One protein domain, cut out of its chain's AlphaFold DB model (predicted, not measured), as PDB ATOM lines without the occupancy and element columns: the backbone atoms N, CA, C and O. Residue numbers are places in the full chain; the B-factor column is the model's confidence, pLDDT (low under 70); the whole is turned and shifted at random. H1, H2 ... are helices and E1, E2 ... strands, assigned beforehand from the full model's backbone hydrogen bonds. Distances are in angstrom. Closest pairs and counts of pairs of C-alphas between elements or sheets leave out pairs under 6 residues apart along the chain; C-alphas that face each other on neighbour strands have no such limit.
ATOM      1  N   ILE A   7     -11.133 -74.071 134.489       71.06
ATOM      2  CA  ILE A   7     -10.382 -75.287 134.815       71.06
ATOM      3  C   ILE A   7     -10.972 -76.451 134.030       71.06
ATOM      4  O   ILE A   7     -12.174 -76.718 134.114       71.06
ATOM      5  N   ASP A   8     -10.107 -77.139 133.293       81.81
ATOM      6  CA  ASP A   8     -10.459 -78.346 132.559       81.81
ATOM      7  C   ASP A   8     -10.545 -79.541 133.514       81.81
ATOM      8  O   ASP A   8      -9.725 -79.685 134.427       81.81
ATOM      9  N   ILE A   9     -11.521 -80.419 133.274       90.75
ATOM     10  CA  ILE A   9     -11.489 -81.767 133.835       90.75
ATOM     11  C   ILE A   9     -10.610 -82.642 132.947       90.75
ATOM     12  O   ILE A   9     -10.782 -82.686 131.725       90.75
ATOM     13  N   ILE A  10      -9.683 -83.366 133.570       92.25
ATOM     14  CA  ILE A  10      -8.823 -84.331 132.885       92.25
ATOM     15  C   ILE A  10      -9.077 -85.706 133.490       92.25
ATOM     16  O   ILE A  10      -9.007 -85.881 134.702       92.25
ATOM     17  N   VAL A  11      -9.386 -86.691 132.656       94.31
ATOM     18  CA  VAL A  11      -9.473 -88.091 133.077       94.31
ATOM     19  C   VAL A  11      -8.148 -88.764 132.763       94.31
ATOM     20  O   VAL A  11      -7.712 -88.774 131.608       94.31
ATOM     21  N   HIS A  12      -7.520 -89.328 133.791       94.62
ATOM     22  CA  HIS A  12      -6.273 -90.069 133.688       94.62
ATOM     23  C   HIS A  12      -6.468 -91.572 133.827       94.62
ATOM     24  O   HIS A  12      -7.370 -92.012 134.534       94.62
ATOM     25  N   GLY A  13      -5.573 -92.348 133.216       91.25
ATOM     26  CA  GLY A  13      -5.499 -93.802 133.377       91.25
ATOM     27  C   GLY A  13      -5.675 -94.540 132.056       91.25
ATOM     28  O   GLY A  13      -5.397 -93.997 130.987       91.25
ATOM     29  N   THR A  14      -6.131 -95.786 132.126       89.25
ATOM     30  CA  THR A  14      -6.434 -96.591 130.940       89.25
ATOM     31  C   THR A  14      -7.854 -96.293 130.469       89.25
ATOM     32  O   THR A  14      -8.786 -96.278 131.268       89.25
ATOM     33  N   ALA A  15      -8.036 -96.079 129.165       89.88
ATOM     34  CA  ALA A  15      -9.349 -95.867 128.553       89.88
ATOM     35  C   ALA A  15     -10.126 -97.187 128.369       89.88
ATOM     36  O   ALA A  15     -10.613 -97.476 127.280       89.88
ATOM     37  N   SER A  16     -10.181 -98.022 129.407       89.31
ATOM     38  CA  SER A  16     -10.826 -99.335 129.370       89.31
ATOM     39  C   SER A  16     -11.385 -99.736 130.733       89.31
ATOM     40  O   SER A  16     -11.069 -99.145 131.768       89.31
ATOM     41  N   GLY A  17     -12.217-100.776 130.722       90.31
ATOM     42  CA  GLY A  17     -12.805-101.351 131.922       90.31
ATOM     43  C   GLY A  17     -14.027-100.586 132.454       90.31
ATOM     44  O   GLY A  17     -14.316 -99.459 132.035       90.31
ATOM     45  N   PRO A  18     -14.781-101.196 133.388       91.88
ATOM     46  CA  PRO A  18     -16.054-100.649 133.842       91.88
ATOM     47  C   PRO A  18     -15.910 -99.280 134.496       91.88
ATOM     48  O   PRO A  18     -16.713 -98.394 134.234       91.88
ATOM     49  N   ASP A  19     -14.882 -99.071 135.319       91.56
ATOM     50  CA  ASP A  19     -14.771 -97.830 136.087       91.56
ATOM     51  C   ASP A  19     -14.470 -96.606 135.205       91.56
ATOM     52  O   ASP A  19     -15.050 -95.538 135.411       91.56
ATOM     53  N   TYR A  20     -13.666 -96.781 134.148       92.75
ATOM     54  CA  TYR A  20     -13.477 -95.756 133.119       92.75
ATOM     55  C   TYR A  20     -14.803 -95.423 132.432       92.75
ATOM     56  O   TYR A  20     -15.194 -94.255 132.370       92.75
ATOM     57  N   HIS A  21     -15.537 -96.446 131.977       93.81
ATOM     58  CA  HIS A  21     -16.832 -96.251 131.329       93.81
ATOM     59  C   HIS A  21     -17.864 -95.598 132.256       93.81
ATOM     60  O   HIS A  21     -18.669 -94.793 131.784       93.81
ATOM     61  N   ARG A  22     -17.823 -95.864 133.568       94.38
ATOM     62  CA  ARG A  22     -18.646 -95.141 134.548       94.38
ATOM     63  C   ARG A  22     -18.311 -93.664 134.545       94.38
ATOM     64  O   ARG A  22     -19.206 -92.854 134.327       94.38
ATOM     65  N   LEU A  23     -17.040 -93.321 134.760       94.31
ATOM     66  CA  LEU A  23     -16.608 -91.934 134.905       94.31
ATOM     67  C   LEU A  23     -16.954 -91.093 133.671       94.31
ATOM     68  O   LEU A  23     -17.546 -90.024 133.801       94.31
ATOM     69  N   VAL A  24     -16.669 -91.590 132.466       93.94
ATOM     70  CA  VAL A  24     -16.982 -90.843 131.234       93.94
ATOM     71  C   VAL A  24     -18.488 -90.715 130.993       93.94
ATOM     72  O   VAL A  24     -18.939 -89.684 130.498       93.94
ATOM     73  N   THR A  25     -19.284 -91.710 131.402       94.81
ATOM     74  CA  THR A  25     -20.755 -91.628 131.345       94.81
ATOM     75  C   THR A  25     -21.293 -90.645 132.388       94.81
ATOM     76  O   THR A  25     -22.208 -89.885 132.100       94.81
ATOM     77  N   ILE A  26     -20.708 -90.579 133.584       94.81
ATOM     78  CA  ILE A  26     -21.068 -89.586 134.609       94.81
ATOM     79  C   ILE A  26     -20.817 -88.164 134.098       94.81
ATOM     80  O   ILE A  26     -21.709 -87.316 134.170       94.81
ATOM     81  N   LEU A  27     -19.633 -87.915 133.532       93.31
ATOM     82  CA  LEU A  27     -19.281 -86.624 132.933       93.31
ATOM     83  C   LEU A  27     -20.268 -86.240 131.825       93.31
ATOM     84  O   LEU A  27     -20.675 -85.083 131.722       93.31
ATOM     85  N   ALA A  28     -20.733 -87.223 131.057       91.75
ATOM     86  CA  ALA A  28     -21.768 -87.036 130.053       91.75
ATOM     87  C   ALA A  28     -23.106 -86.567 130.590       91.75
ATOM     88  O   ALA A  28     -23.670 -85.600 130.082       91.75
ATOM     89  N   LEU A  29     -23.620 -87.277 131.596       91.75
ATOM     90  CA  LEU A  29     -24.917 -86.986 132.189       91.75
ATOM     91  C   LEU A  29     -24.898 -85.599 132.822       91.75
ATOM     92  O   LEU A  29     -25.878 -84.867 132.734       91.75
ATOM     93  N   LYS A  30     -23.751 -85.205 133.381       90.44
ATOM     94  CA  LYS A  30     -23.502 -83.855 133.891       90.44
ATOM     95  C   LYS A  30     -23.288 -82.811 132.790       90.44
ATOM     96  O   LYS A  30     -23.251 -81.623 133.097       90.44
ATOM     97  N   ASN A  31     -23.163 -83.211 131.524       87.06
ATOM     98  CA  ASN A  31     -22.766 -82.352 130.407       87.06
ATOM     99  C   ASN A  31     -21.468 -81.578 130.714       87.06
ATOM    100  O   ASN A  31     -21.318 -80.407 130.359       87.06
ATOM    101  N   VAL A  32     -20.542 -82.244 131.406       84.88
ATOM    102  CA  VAL A  32     -19.260 -81.678 131.804       84.88
ATOM    103  C   VAL A  32     -18.229 -81.993 130.726       84.88
ATOM    104  O   VAL A  32     -17.996 -83.162 130.406       84.88
ATOM    105  N   PRO A  33     -17.603 -80.967 130.146       84.31
ATOM    106  CA  PRO A  33     -16.504 -81.160 129.216       84.31
ATOM    107  C   PRO A  33     -15.261 -81.707 129.917       84.31
ATOM    108  O   PRO A  33     -14.979 -81.376 131.068       84.31
ATOM    109  N   TRP A  34     -14.501 -82.534 129.204       89.81
ATOM    110  CA  TRP A  34     -13.311 -83.177 129.747       89.81
ATOM    111  C   TRP A  34     -12.339 -83.584 128.639       89.81
ATOM    112  O   TRP A  34     -12.712 -83.729 127.471       89.81
ATOM    113  N   SER A  35     -11.084 -83.793 129.023       90.31
ATOM    114  CA  SER A  35     -10.025 -84.318 128.160       90.31
ATOM    115  C   SER A  35      -9.412 -85.585 128.750       90.31
ATOM    116  O   SER A  35      -9.468 -85.813 129.957       90.31
ATOM    117  N   PHE A  36      -8.828 -86.428 127.902       91.25
ATOM    118  CA  PHE A  36      -8.169 -87.657 128.336       91.25
ATOM    119  C   PHE A  36      -6.651 -87.484 128.364       91.25
ATOM    120  O   PHE A  36      -6.063 -86.975 127.408       91.25
ATOM    121  N   SER A  37      -6.006 -87.982 129.418       92.00
ATOM    122  CA  SER A  37      -4.555 -88.139 129.483       92.00
ATOM    123  C   SER A  37      -4.208 -89.562 129.927       92.00
ATOM    124  O   SER A  37      -4.556 -89.956 131.030       92.00
ATOM    125  N   PRO A  38      -3.448 -90.354 129.159       90.94
ATOM    126  CA  PRO A  38      -3.183 -91.751 129.514       90.94
ATOM    127  C   PRO A  38      -2.336 -91.920 130.787       90.94
ATOM    128  O   PRO A  38      -2.128 -93.039 131.248       90.94
ATOM    129  N   ARG A  39      -1.778 -90.832 131.339       88.00
ATOM    130  CA  ARG A  39      -0.939 -90.871 132.540       88.00
ATOM    131  C   ARG A  39      -1.301 -89.737 133.501       88.00
ATOM    132  O   ARG A  39      -1.455 -88.595 133.052       88.00
ATOM    133  N   PRO A  40      -1.406 -90.014 134.814       88.00
ATOM    134  CA  PRO A  40      -1.462 -88.960 135.814       88.00
ATOM    135  C   PRO A  40      -0.107 -88.239 135.921       88.00
ATOM    136  O   PRO A  40       0.914 -88.745 135.433       88.00
ATOM    137  N   PRO A  41      -0.063 -87.064 136.571       89.75
ATOM    138  CA  PRO A  41       1.186 -86.390 136.899       89.75
ATOM    139  C   PRO A  41       2.166 -87.312 137.631       89.75
ATOM    140  O   PRO A  41       1.775 -88.110 138.483       89.75
ATOM    141  N   ALA A  42       3.461 -87.162 137.344       90.12
ATOM    142  CA  ALA A  42       4.506 -88.039 137.879       90.12
ATOM    143  C   ALA A  42       4.551 -88.091 139.417       90.12
ATOM    144  O   ALA A  42       4.947 -89.107 139.979       90.12
ATOM    145  N   ILE A  43       4.110 -87.024 140.091       89.81
ATOM    146  CA  ILE A  43       4.044 -86.940 141.555       89.81
ATOM    147  C   ILE A  43       3.009 -87.896 142.177       89.81
ATOM    148  O   ILE A  43       3.138 -88.254 143.340       89.81
ATOM    149  N   LEU A  44       2.013 -88.350 141.406       90.00
ATOM    150  CA  LEU A  44       1.012 -89.327 141.855       90.00
ATOM    151  C   LEU A  44       1.452 -90.782 141.646       90.00
ATOM    152  O   LEU A  44       0.738 -91.717 142.017       90.00
ATOM    153  N   LYS A  45       2.626 -91.002 141.044       87.50
ATOM    154  CA  LYS A  45       3.129 -92.342 140.743       87.50
ATOM    155  C   LYS A  45       3.307 -93.151 142.031       87.50
ATOM    156  O   LYS A  45       4.025 -92.738 142.933       87.50
ATOM    157  N   GLY A  46       2.689 -94.332 142.082       85.75
ATOM    158  CA  GLY A  46       2.743 -95.232 143.240       85.75
ATOM    159  C   GLY A  46       1.808 -94.852 144.392       85.75
ATOM    160  O   GLY A  46       1.767 -95.571 145.384       85.75
ATOM    161  N   LEU A  47       1.059 -93.751 144.266       86.06
ATOM    162  CA  LEU A  47       0.012 -93.370 145.219       86.06
ATOM    163  C   LEU A  47      -1.372 -93.843 144.777       86.06
ATOM    164  O   LEU A  47      -2.230 -94.061 145.627       86.06
ATOM    165  N   CYS A  48      -1.558 -93.995 143.467       82.00
ATOM    166  CA  CYS A  48      -2.804 -94.428 142.853       82.00
ATOM    167  C   CYS A  48      -2.723 -95.895 142.409       82.00
ATOM    168  O   CYS A  48      -1.655 -96.405 142.053       82.00
ATOM    169  N   ASP A  49      -3.874 -96.538 142.429       79.19
ATOM    170  CA  ASP A  49      -4.195 -97.867 141.956       79.19
ATOM    171  C   ASP A  49      -4.622 -97.857 140.470       79.19
ATOM    172  O   ASP A  49      -4.608 -96.821 139.809       79.19
ATOM    173  N   ASP A  50      -5.015 -99.018 139.925       84.00
ATOM    174  CA  ASP A  50      -5.477 -99.185 138.530       84.00
ATOM    175  C   ASP A  50      -6.917 -98.672 138.303       84.00
ATOM    176  O   ASP A  50      -7.721 -99.277 137.590       84.00
ATOM    177  N   PHE A  51      -7.265 -97.547 138.924       89.00
ATOM    178  CA  PHE A  51      -8.523 -96.844 138.687       89.00
ATOM    179  C   PHE A  51      -8.282 -95.595 137.834       89.00
ATOM    180  O   PHE A  51      -7.204 -94.995 137.888       89.00
ATOM    181  N   PRO A  52      -9.275 -95.159 137.041       93.25
ATOM    182  CA  PRO A  52      -9.206 -93.856 136.402       93.25
ATOM    183  C   PRO A  52      -9.170 -92.750 137.463       93.25
ATOM    184  O   PRO A  52      -9.809 -92.856 138.508       93.25
ATOM    185  N   ILE A  53      -8.462 -91.662 137.185       95.81
ATOM    186  CA  ILE A  53      -8.370 -90.509 138.089       95.81
ATOM    187  C   ILE A  53      -9.010 -89.313 137.404       95.81
ATOM    188  O   ILE A  53      -8.608 -88.943 136.304       95.81
ATOM    189  N   MET A  54      -9.973 -88.673 138.055       95.69
ATOM    190  CA  MET A  54     -10.493 -87.384 137.614       95.69
ATOM    191  C   MET A  54      -9.665 -86.260 138.242       95.69
ATOM    192  O   MET A  54      -9.616 -86.136 139.462       95.69
ATOM    193  N   GLN A  55      -9.041 -85.423 137.422       94.06
ATOM    194  CA  GLN A  55      -8.379 -84.192 137.839       94.06
ATOM    195  C   GLN A  55      -9.314 -82.999 137.636       94.06
ATOM    196  O   GLN A  55      -9.878 -82.817 136.558       94.06
ATOM    197  N   TYR A  56      -9.396 -82.142 138.650       91.62
ATOM    198  CA  TYR A  56      -9.971 -80.803 138.572       91.62
ATOM    199  C   TYR A  56      -9.029 -79.815 139.270       91.62
ATOM    200  O   TYR A  56      -8.975 -79.716 140.499       91.62
ATOM    201  N   GLY A  57      -8.225 -79.101 138.478       88.75
ATOM    202  CA  GLY A  57      -7.199 -78.195 138.995       88.75
ATOM    203  C   GLY A  57      -6.167 -78.947 139.853       88.75
ATOM    204  O   GLY A  57      -5.519 -79.856 139.328       88.75
ATOM    205  N   PRO A  58      -5.985 -78.588 141.141       90.31
ATOM    206  CA  PRO A  58      -5.081 -79.295 142.052       90.31
ATOM    207  C   PRO A  58      -5.696 -80.546 142.709       90.31
ATOM    208  O   PRO A  58      -4.998 -81.245 143.446       90.31
ATOM    209  N   CYS A  59      -6.988 -80.808 142.496       93.44
ATOM    210  CA  CYS A  59      -7.719 -81.908 143.122       93.44
ATOM    211  C   CYS A  59      -7.746 -83.136 142.206       93.44
ATOM    212  O   CYS A  59      -8.049 -83.009 141.019       93.44
ATOM    213  N   TYR A  60      -7.465 -84.312 142.762       94.88
ATOM    214  CA  TYR A  60      -7.450 -85.593 142.057       94.88
ATOM    215  C   TYR A  60      -8.339 -86.587 142.793       94.88
ATOM    216  O   TYR A  60      -8.164 -86.813 143.987       94.88
ATOM    217  N   PHE A  61      -9.281 -87.189 142.078       95.88
ATOM    218  CA  PHE A  61     -10.270 -88.113 142.620       95.88
ATOM    219  C   PHE A  61     -10.087 -89.470 141.954       95.88
ATOM    220  O   PHE A  61     -10.307 -89.603 140.749       95.88
ATOM    221  N   GLU A  62      -9.641 -90.460 142.716       94.69
ATOM    222  CA  GLU A  62      -9.408 -91.804 142.201       94.69
ATOM    223  C   GLU A  62     -10.706 -92.619 142.160       94.69
ATOM    224  O   GLU A  62     -11.374 -92.820 143.169       94.69
ATOM    225  N   GLY A  63     -11.048 -93.134 140.985       92.81
ATOM    226  CA  GLY A  63     -12.222 -93.963 140.760       92.81
ATOM    227  C   GLY A  63     -13.520 -93.182 140.548       92.81
ATOM    228  O   GLY A  63     -13.699 -92.033 140.966       92.81
ATOM    229  N   SER A  64     -14.474 -93.838 139.888       92.25
ATOM    230  CA  SER A  64     -15.731 -93.214 139.459       92.25
ATOM    231  C   SER A  64     -16.636 -92.754 140.610       92.25
ATOM    232  O   SER A  64     -17.369 -91.778 140.450       92.25
ATOM    233  N   ILE A  65     -16.578 -93.401 141.780       92.12
ATOM    234  CA  ILE A  65     -17.425 -93.064 142.938       92.12
ATOM    235  C   ILE A  65     -16.989 -91.765 143.605       92.12
ATOM    236  O   ILE A  65     -17.808 -90.871 143.799       92.12
ATOM    237  N   ILE A  66     -15.700 -91.632 143.909       94.50
ATOM    238  CA  ILE A  66     -15.161 -90.415 144.523       94.50
ATOM    239  C   ILE A  66     -15.342 -89.238 143.552       94.50
ATOM    240  O   ILE A  66     -15.802 -88.167 143.944       94.50
ATOM    241  N   ALA A  67     -15.089 -89.459 142.257       94.56
ATOM    242  CA  ALA A  67     -15.356 -88.464 141.223       94.56
ATOM    243  C   ALA A  67     -16.844 -88.071 141.135       94.56
ATOM    244  O   ALA A  67     -17.155 -86.894 140.958       94.56
ATOM    245  N   THR A  68     -17.770 -89.023 141.302       94.31
ATOM    246  CA  THR A  68     -19.219 -88.751 141.345       94.31
ATOM    247  C   THR A  68     -19.574 -87.783 142.467       94.31
ATOM    248  O   THR A  68     -20.281 -86.809 142.219       94.31
ATOM    249  N   LEU A  69     -19.069 -88.017 143.681       93.81
ATOM    250  CA  LEU A  69     -19.340 -87.147 144.830       93.81
ATOM    251  C   LEU A  69     -18.788 -85.737 144.606       93.81
ATOM    252  O   LEU A  69     -19.495 -84.753 144.826       93.81
ATOM    253  N   ALA A  70     -17.566 -85.637 144.078       94.12
ATOM    254  CA  ALA A  70     -16.975 -84.354 143.718       94.12
ATOM    255  C   ALA A  70     -17.817 -83.605 142.669       94.12
ATOM    256  O   ALA A  70     -18.070 -82.411 142.816       94.12
ATOM    257  N   LEU A  71     -18.301 -84.299 141.634       92.31
ATOM    258  CA  LEU A  71     -19.131 -83.708 140.580       92.31
ATOM    259  C   LEU A  71     -20.535 -83.321 141.055       92.31
ATOM    260  O   LEU A  71     -21.060 -82.311 140.596       92.31
ATOM    261  N   GLU A  72     -21.152 -84.085 141.956       92.38
ATOM    262  CA  GLU A  72     -22.427 -83.704 142.580       92.38
ATOM    263  C   GLU A  72     -22.289 -82.424 143.403       92.38
ATOM    264  O   GLU A  72     -23.173 -81.573 143.350       92.38
ATOM    265  N   GLN A  73     -21.166 -82.238 144.100       91.19
ATOM    266  CA  GLN A  73     -20.895 -80.997 144.823       91.19
ATOM    267  C   GLN A  73     -20.581 -79.828 143.875       91.19
ATOM    268  O   GLN A  73     -21.106 -78.730 144.056       91.19
ATOM    269  N   LEU A  74     -19.733 -80.049 142.864       87.69
ATOM    270  CA  LEU A  74     -19.327 -79.016 141.900       87.69
ATOM    271  C   LEU A  74     -20.484 -78.555 141.015       87.69
ATOM    272  O   LEU A  74     -20.602 -77.370 140.701       87.69
ATOM    273  N   GLN A  75     -21.327 -79.494 140.595       88.50
ATOM    274  CA  GLN A  75     -22.452 -79.246 139.712       88.50
ATOM    275  C   GLN A  75     -23.657 -80.103 140.143       88.50
ATOM    276  O   GLN A  75     -23.901 -81.167 139.565       88.50
ATOM    277  N   PRO A  76     -24.468 -79.635 141.114       89.44
ATOM    278  CA  PRO A  76     -25.608 -80.400 141.640       89.44
ATOM    279  C   PRO A  76     -26.690 -80.717 140.601       89.44
ATOM    280  O   PRO A  76     -27.457 -81.660 140.770       89.44
ATOM    281  N   ASN A  77     -26.756 -79.947 139.507       88.69
ATOM    282  CA  ASN A  77     -27.759 -80.103 138.456       88.69
ATOM    283  C   ASN A  77     -27.110 -80.345 137.077       88.69
ATOM    284  O   ASN A  77     -26.251 -79.560 136.671       88.69
ATOM    285  N   PRO A  78     -27.538 -81.371 136.318       89.81
ATOM    286  CA  PRO A  78     -28.520 -82.390 136.703       89.81
ATOM    287  C   PRO A  78     -27.950 -83.331 137.774       89.81
ATOM    288  O   PRO A  78     -26.766 -83.652 137.727       89.81
ATOM    289  N   SER A  79     -28.762 -83.772 138.735       92.00
ATOM    290  CA  SER A  79     -28.300 -84.744 139.737       92.00
ATOM    291  C   SER A  79     -28.258 -86.154 139.149       92.00
ATOM    292  O   SER A  79     -29.140 -86.550 138.388       92.00
ATOM    293  N   GLY A 177     -15.557 -87.128 124.260       52.06
ATOM    294  CA  GLY A 177     -15.238 -85.915 125.020       52.06
ATOM    295  C   GLY A 177     -15.464 -84.616 124.236       52.06
ATOM    296  O   GLY A 177     -15.148 -84.519 123.050       52.06
ATOM    297  N   LYS A 178     -16.022 -83.608 124.912       54.31
ATOM    298  CA  LYS A 178     -16.151 -82.237 124.397       54.31
ATOM    299  C   LYS A 178     -15.140 -81.346 125.115       54.31
ATOM    300  O   LYS A 178     -15.007 -81.443 126.332       54.31
ATOM    301  N   THR A 179     -14.487 -80.446 124.386       50.66
ATOM    302  CA  THR A 179     -13.675 -79.356 124.946       50.66
ATOM    303  C   THR A 179     -14.571 -78.172 125.290       50.66
ATOM    304  O   THR A 179     -15.079 -77.475 124.417       50.66
ATOM    305  N   ALA A 180     -14.777 -77.948 126.576       51.84
ATOM    306  CA  ALA A 180     -15.312 -76.724 127.150       51.84
ATOM    307  C   ALA A 180     -14.810 -76.638 128.598       51.84
ATOM    308  O   ALA A 180     -14.118 -77.531 129.083       51.84
ATOM    309  N   THR A 181     -15.138 -75.555 129.281       58.03
ATOM    310  CA  THR A 181     -14.508 -75.191 130.541       58.03
ATOM    311  C   THR A 181     -15.531 -75.008 131.653       58.03
ATOM    312  O   THR A 181     -16.582 -74.400 131.440       58.03
ATOM    313  N   LEU A 182     -15.224 -75.500 132.857       63.91
ATOM    314  CA  LEU A 182     -16.015 -75.194 134.050       63.91
ATOM    315  C   LEU A 182     -15.488 -73.915 134.724       63.91
ATOM    316  O   LEU A 182     -14.276 -73.658 134.687       63.91
ATOM    317  N   PRO A 183     -16.359 -73.109 135.368       62.81
ATOM    318  CA  PRO A 183     -15.903 -72.013 136.212       62.81
ATOM    319  C   PRO A 183     -14.988 -72.570 137.305       62.81
ATOM    320  O   PRO A 183     -15.299 -73.602 137.901       62.81
ATOM    321  N   ARG A 184     -13.866 -71.898 137.585       63.78
ATOM    322  CA  ARG A 184     -13.017 -72.228 138.733       63.78
ATOM    323  C   ARG A 184     -13.816 -72.059 140.026       63.78
ATOM    324  O   ARG A 184     -14.027 -70.941 140.488       63.78
ATOM    325  N   ILE A 185     -14.207 -73.172 140.635       60.38
ATOM    326  CA  ILE A 185     -14.602 -73.226 142.037       60.38
ATOM    327  C   ILE A 185     -13.330 -73.602 142.788       60.38
ATOM    328  O   ILE A 185     -12.796 -74.695 142.628       60.38
ATOM    329  N   SER A 186     -12.799 -72.680 143.586       56.69
ATOM    330  CA  SER A 186     -11.562 -72.882 144.352       56.69
ATOM    331  C   SER A 186     -11.732 -73.832 145.545       56.69
ATOM    332  O   SER A 186     -10.943 -73.757 146.485       56.69
ATOM    333  N   SER A 187     -12.768 -74.676 145.558       67.50
ATOM    334  CA  SER A 187     -12.995 -75.578 146.679       67.50
ATOM    335  C   SER A 187     -11.972 -76.702 146.630       67.50
ATOM    336  O   SER A 187     -11.962 -77.516 145.711       67.50
ATOM    337  N   THR A 188     -11.112 -76.729 147.641       81.12
ATOM    338  CA  THR A 188     -10.312 -77.894 148.033       81.12
ATOM    339  C   THR A 188     -11.017 -78.718 149.116       81.12
ATOM    340  O   THR A 188     -10.420 -79.620 149.704       81.12
ATOM    341  N   ASP A 189     -12.267 -78.364 149.416       88.75
ATOM    342  CA  ASP A 189     -13.097 -78.982 150.436       88.75
ATOM    343  C   ASP A 189     -14.175 -79.847 149.775       88.75
ATOM    344  O   ASP A 189     -14.989 -79.342 148.996       88.75
ATOM    345  N   TYR A 190     -14.128 -81.150 150.053       92.50
ATOM    346  CA  TYR A 190     -15.021 -82.181 149.520       92.50
ATOM    347  C   TYR A 190     -15.367 -83.155 150.652       92.50
ATOM    348  O   TYR A 190     -14.805 -84.253 150.708       92.50
ATOM    349  N   PRO A 191     -16.250 -82.760 151.585       92.88
ATOM    350  CA  PRO A 191     -16.523 -83.537 152.791       92.88
ATOM    351  C   PRO A 191     -17.049 -84.942 152.479       92.88
ATOM    352  O   PRO A 191     -16.616 -85.903 153.102       92.88
ATOM    353  N   GLU A 192     -17.908 -85.093 151.468       91.69
ATOM    354  CA  GLU A 192     -18.409 -86.413 151.057       91.69
ATOM    355  C   GLU A 192     -17.288 -87.317 150.524       91.69
ATOM    356  O   GLU A 192     -17.276 -88.517 150.791       91.69
ATOM    357  N   CYS A 193     -16.302 -86.749 149.823       93.94
ATOM    358  CA  CYS A 193     -15.121 -87.501 149.403       93.94
ATOM    359  C   CYS A 193     -14.255 -87.881 150.614       93.94
ATOM    360  O   CYS A 193     -13.787 -89.016 150.686       93.94
ATOM    361  N   ASP A 194     -14.068 -86.973 151.579       94.06
ATOM    362  CA  ASP A 194     -13.289 -87.217 152.805       94.06
ATOM    363  C   ASP A 194     -13.856 -88.388 153.638       94.06
ATOM    364  O   ASP A 194     -13.100 -89.080 154.314       94.06
ATOM    365  N   LEU A 195     -15.169 -88.642 153.578       90.94
ATOM    366  CA  LEU A 195     -15.829 -89.712 154.342       90.94
ATOM    367  C   LEU A 195     -15.563 -91.127 153.813       90.94
ATOM    368  O   LEU A 195     -15.697 -92.091 154.569       90.94
ATOM    369  N   ILE A 196     -15.239 -91.273 152.527       88.88
ATOM    370  CA  ILE A 196     -15.182 -92.583 151.852       88.88
ATOM    371  C   ILE A 196     -13.835 -92.879 151.185       88.88
ATOM    372  O   ILE A 196     -13.727 -93.840 150.424       88.88
ATOM    373  N   SER A 197     -12.827 -92.037 151.412       92.56
ATOM    374  CA  SER A 197     -11.530 -92.124 150.740       92.56
ATOM    375  C   SER A 197     -10.386 -91.708 151.658       92.56
ATOM    376  O   SER A 197     -10.587 -91.000 152.645       92.56
ATOM    377  N   ASP A 198      -9.169 -92.120 151.310       93.56
ATOM    378  CA  ASP A 198      -7.970 -91.645 151.992       93.56
ATOM    379  C   ASP A 198      -7.517 -90.321 151.359       93.56
ATOM    380  O   ASP A 198      -7.056 -90.280 150.214       93.56
ATOM    381  N   LYS A 199      -7.630 -89.219 152.107       93.38
ATOM    382  CA  LYS A 199      -7.185 -87.893 151.655       93.38
ATOM    383  C   LYS A 199      -5.679 -87.720 151.851       93.38
ATOM    384  O   LYS A 199      -5.180 -87.679 152.975       93.38
ATOM    385  N   ILE A 200      -4.953 -87.538 150.754       93.62
ATOM    386  CA  ILE A 200      -3.501 -87.344 150.722       93.62
ATOM    387  C   ILE A 200      -3.197 -85.932 150.219       93.62
ATOM    388  O   ILE A 200      -3.538 -85.569 149.096       93.62
ATOM    389  N   ILE A 201      -2.513 -85.135 151.042       92.12
ATOM    390  CA  ILE A 201      -2.060 -83.785 150.682       92.12
ATOM    391  C   ILE A 201      -0.557 -83.834 150.411       92.12
ATOM    392  O   ILE A 201       0.241 -84.090 151.317       92.12
ATOM    393  N   LEU A 202      -0.160 -83.570 149.168       89.00
ATOM    394  CA  LEU A 202       1.242 -83.577 148.759       89.00
ATOM    395  C   LEU A 202       1.848 -82.192 148.997       89.00
ATOM    396  O   LEU A 202       1.579 -81.237 148.259       89.00
ATOM    397  N   LYS A 203       2.666 -82.090 150.053       72.88
ATOM    398  CA  LYS A 203       3.381 -80.860 150.431       72.88
ATOM    399  C   LYS A 203       4.184 -80.315 149.235       72.88
ATOM    400  O   LYS A 203       4.585 -81.070 148.356       72.88
ATOM    401  N   ASP A 204       4.319 -78.992 149.170       73.75
ATOM    402  CA  ASP A 204       5.024 -78.219 148.125       73.75
ATOM    403  C   ASP A 204       4.366 -78.149 146.730       73.75
ATOM    404  O   ASP A 204       4.743 -77.304 145.922       73.75
ATOM    405  N   SER A 205       3.346 -78.966 146.446       68.50
ATOM    406  CA  SER A 205       2.672 -78.999 145.130       68.50
ATOM    407  C   SER A 205       1.246 -78.436 145.121       68.50
ATOM    408  O   SER A 205       0.653 -78.287 144.054       68.50
ATOM    409  N   HIS A 206       0.682 -78.140 146.298       83.62
ATOM    410  CA  HIS A 206      -0.743 -77.832 146.496       83.62
ATOM    411  C   HIS A 206      -1.708 -78.916 145.972       83.62
ATOM    412  O   HIS A 206      -2.899 -78.646 145.846       83.62
ATOM    413  N   ILE A 207      -1.223 -80.130 145.688       90.62
ATOM    414  CA  ILE A 207      -2.034 -81.238 145.175       90.62
ATOM    415  C   ILE A 207      -2.744 -81.961 146.319       90.62
ATOM    416  O   ILE A 207      -2.143 -82.256 147.357       90.62
ATOM    417  N   ILE A 208      -4.013 -82.292 146.085       94.12
ATOM    418  CA  ILE A 208      -4.838 -83.093 146.988       94.12
ATOM    419  C   ILE A 208      -5.379 -84.288 146.211       94.12
ATOM    420  O   ILE A 208      -6.020 -84.119 145.174       94.12
ATOM    421  N   LEU A 209      -5.106 -85.487 146.713       94.94
ATOM    422  CA  LEU A 209      -5.592 -86.750 146.177       94.94
ATOM    423  C   LEU A 209      -6.608 -87.347 147.152       94.94
ATOM    424  O   LEU A 209      -6.291 -87.560 148.317       94.94
ATOM    425  N   TRP A 210      -7.799 -87.658 146.659       96.25
ATOM    426  CA  TRP A 210      -8.764 -88.529 147.321       96.25
ATOM    427  C   TRP A 210      -8.591 -89.928 146.749       96.25
ATOM    428  O   TRP A 210      -9.041 -90.212 145.634       96.25
ATOM    429  N   LYS A 211      -7.856 -90.762 147.485       94.25
ATOM    430  CA  LYS A 211      -7.474 -92.109 147.074       94.25
ATOM    431  C   LYS A 211      -8.577 -93.102 147.427       94.25
ATOM    432  O   LYS A 211      -9.064 -93.130 148.557       94.25
ATOM    433  N   ASN A 212      -8.935 -93.949 146.474       87.56
ATOM    434  CA  ASN A 212      -9.875 -95.031 146.676       87.56
ATOM    435  C   ASN A 212      -9.295 -96.054 147.666       87.56
ATOM    436  O   ASN A 212      -8.273 -96.686 147.406       87.56
ATOM    437  N   SER A 213      -9.959 -96.211 148.809       80.69
ATOM    438  CA  SER A 213      -9.572 -97.148 149.869       80.69
ATOM    439  C   SER A 213     -10.433 -98.416 149.888       80.69
ATOM    440  O   SER A 213     -10.261 -99.279 150.753       80.69
TER     441      SER A 213
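What this domain is: This is residues 7 to 79 and 177 to 213 of the 217 residues of an uncharacterized protein of Alphaproteobacteria bacterium (UniProt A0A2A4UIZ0). One strongly twisted sheet of six strands makes a wall, with H1, H2 and H3 side by side along one side of it; H1 and H2 cover the sheet, and H3 only grazes it near E6. The long link of residues 38 to 52 loops over the other face, and residues 177 to 190 run past the ends of the strands, from beside E2 to H3. The printed part has 110 residues, with three named helices and six named strands in the chain order E1, H1, E2, E3, E4, H2, H3, E5, E6, and its class is mixed, helices and strands. The sheet is mixed too, with its strands in the order E2, E1, E3, E4, E6, E5. The whole is compact and rounded, with a radius of gyration of the C-alphas of 12.7 A and spans of 33 by 29 by 24 A.

How they stand to each other: Start with E1, residues 9 to 12, an inner strand of the sheet. A tight link brings you to H1, residues 17 to 29, which is on the sheet at a height of 10.4 A and runs along the strands, at 6 degrees to E1 on the local plane. The next strand is E2, residues 34 to 37, an edge strand parallel to E1, with N 35 and O 9 2.9 A apart; E1, H1 and E2 form a strand-helix-strand unit, two parallel neighbours joined through a helix, with a right-handed crossover. After a long link comes E3, residues 53 to 56, antiparallel to E1, where N 12 and O 53 are 2.8 A apart; H1 lies over E1 and only just over E3, with 3 of its C-alphas falling on E3. E4, residues 59 to 62, forms a hairpin with E3, and N 61 and O 54 are 2.8 A apart. Next look at H2, residues 64 to 74, which lies over E4 at a height over the sheet of 9.2 A; the closest C-alphas of the two, those of Phe 61 and Ala 67, are 5.3 A apart. H1 and H2 touch at Leu 23 and Ser 64, their closest C-alphas, 4.8 A apart, and run the same way at a shallow tilt of 17 degrees; with the sheet they make two layers, helices on one face of a sheet. Beyond the cut, H3, residues 191 to 196, touches H2, with the C-alphas of Ile 66 and Cys 193 closest at 5.7 A, and runs opposite ways to it at a shallow tilt of 12 degrees; H1 and H3 are apart. E5, residues 197 to 202, is the other edge strand and forms a hairpin with E6, residues 207 to 212, where N 200 and O 209 are 2.8 A apart. E6 is parallel to E4, with N 210 and O 60 2.8 A apart. In H1 and H2 every O i to N i+4 pair is within hydrogen-bond range; in H3 1 of 2 is.

Where its parts are: Find C-alpha 9 at (-11.489, -81.767, 133.835), where E1 begins. H1 starts at C-alpha 17, (-12.805, -101.351, 131.922), and measures 18.8 A from first to last C-alpha; H2 measures 14.8 A and H3 9.2 A. E1 and E3 measure 9.8 A each, E2 and E4 10.1 A each, E5 15.5 A and E6 15.9 A. E6 ends at C-alpha 212, (-9.875, -95.031, 146.676).

The domain as a whole: The two C-alphas farthest apart are those of Pro 78 and Asp 204, at 35.7 A. Residues 80 to 176 are not printed, and C-alphas 79 and 177 are 19.7 A apart across that cut. Of the links printed whole, E2 to E3 is long, with 15 residues, and the others are tight. The mean pLDDT of the printed part is 86.9; look for values under 70 at residues 177 to 187 and at residue 205 of this predicted model.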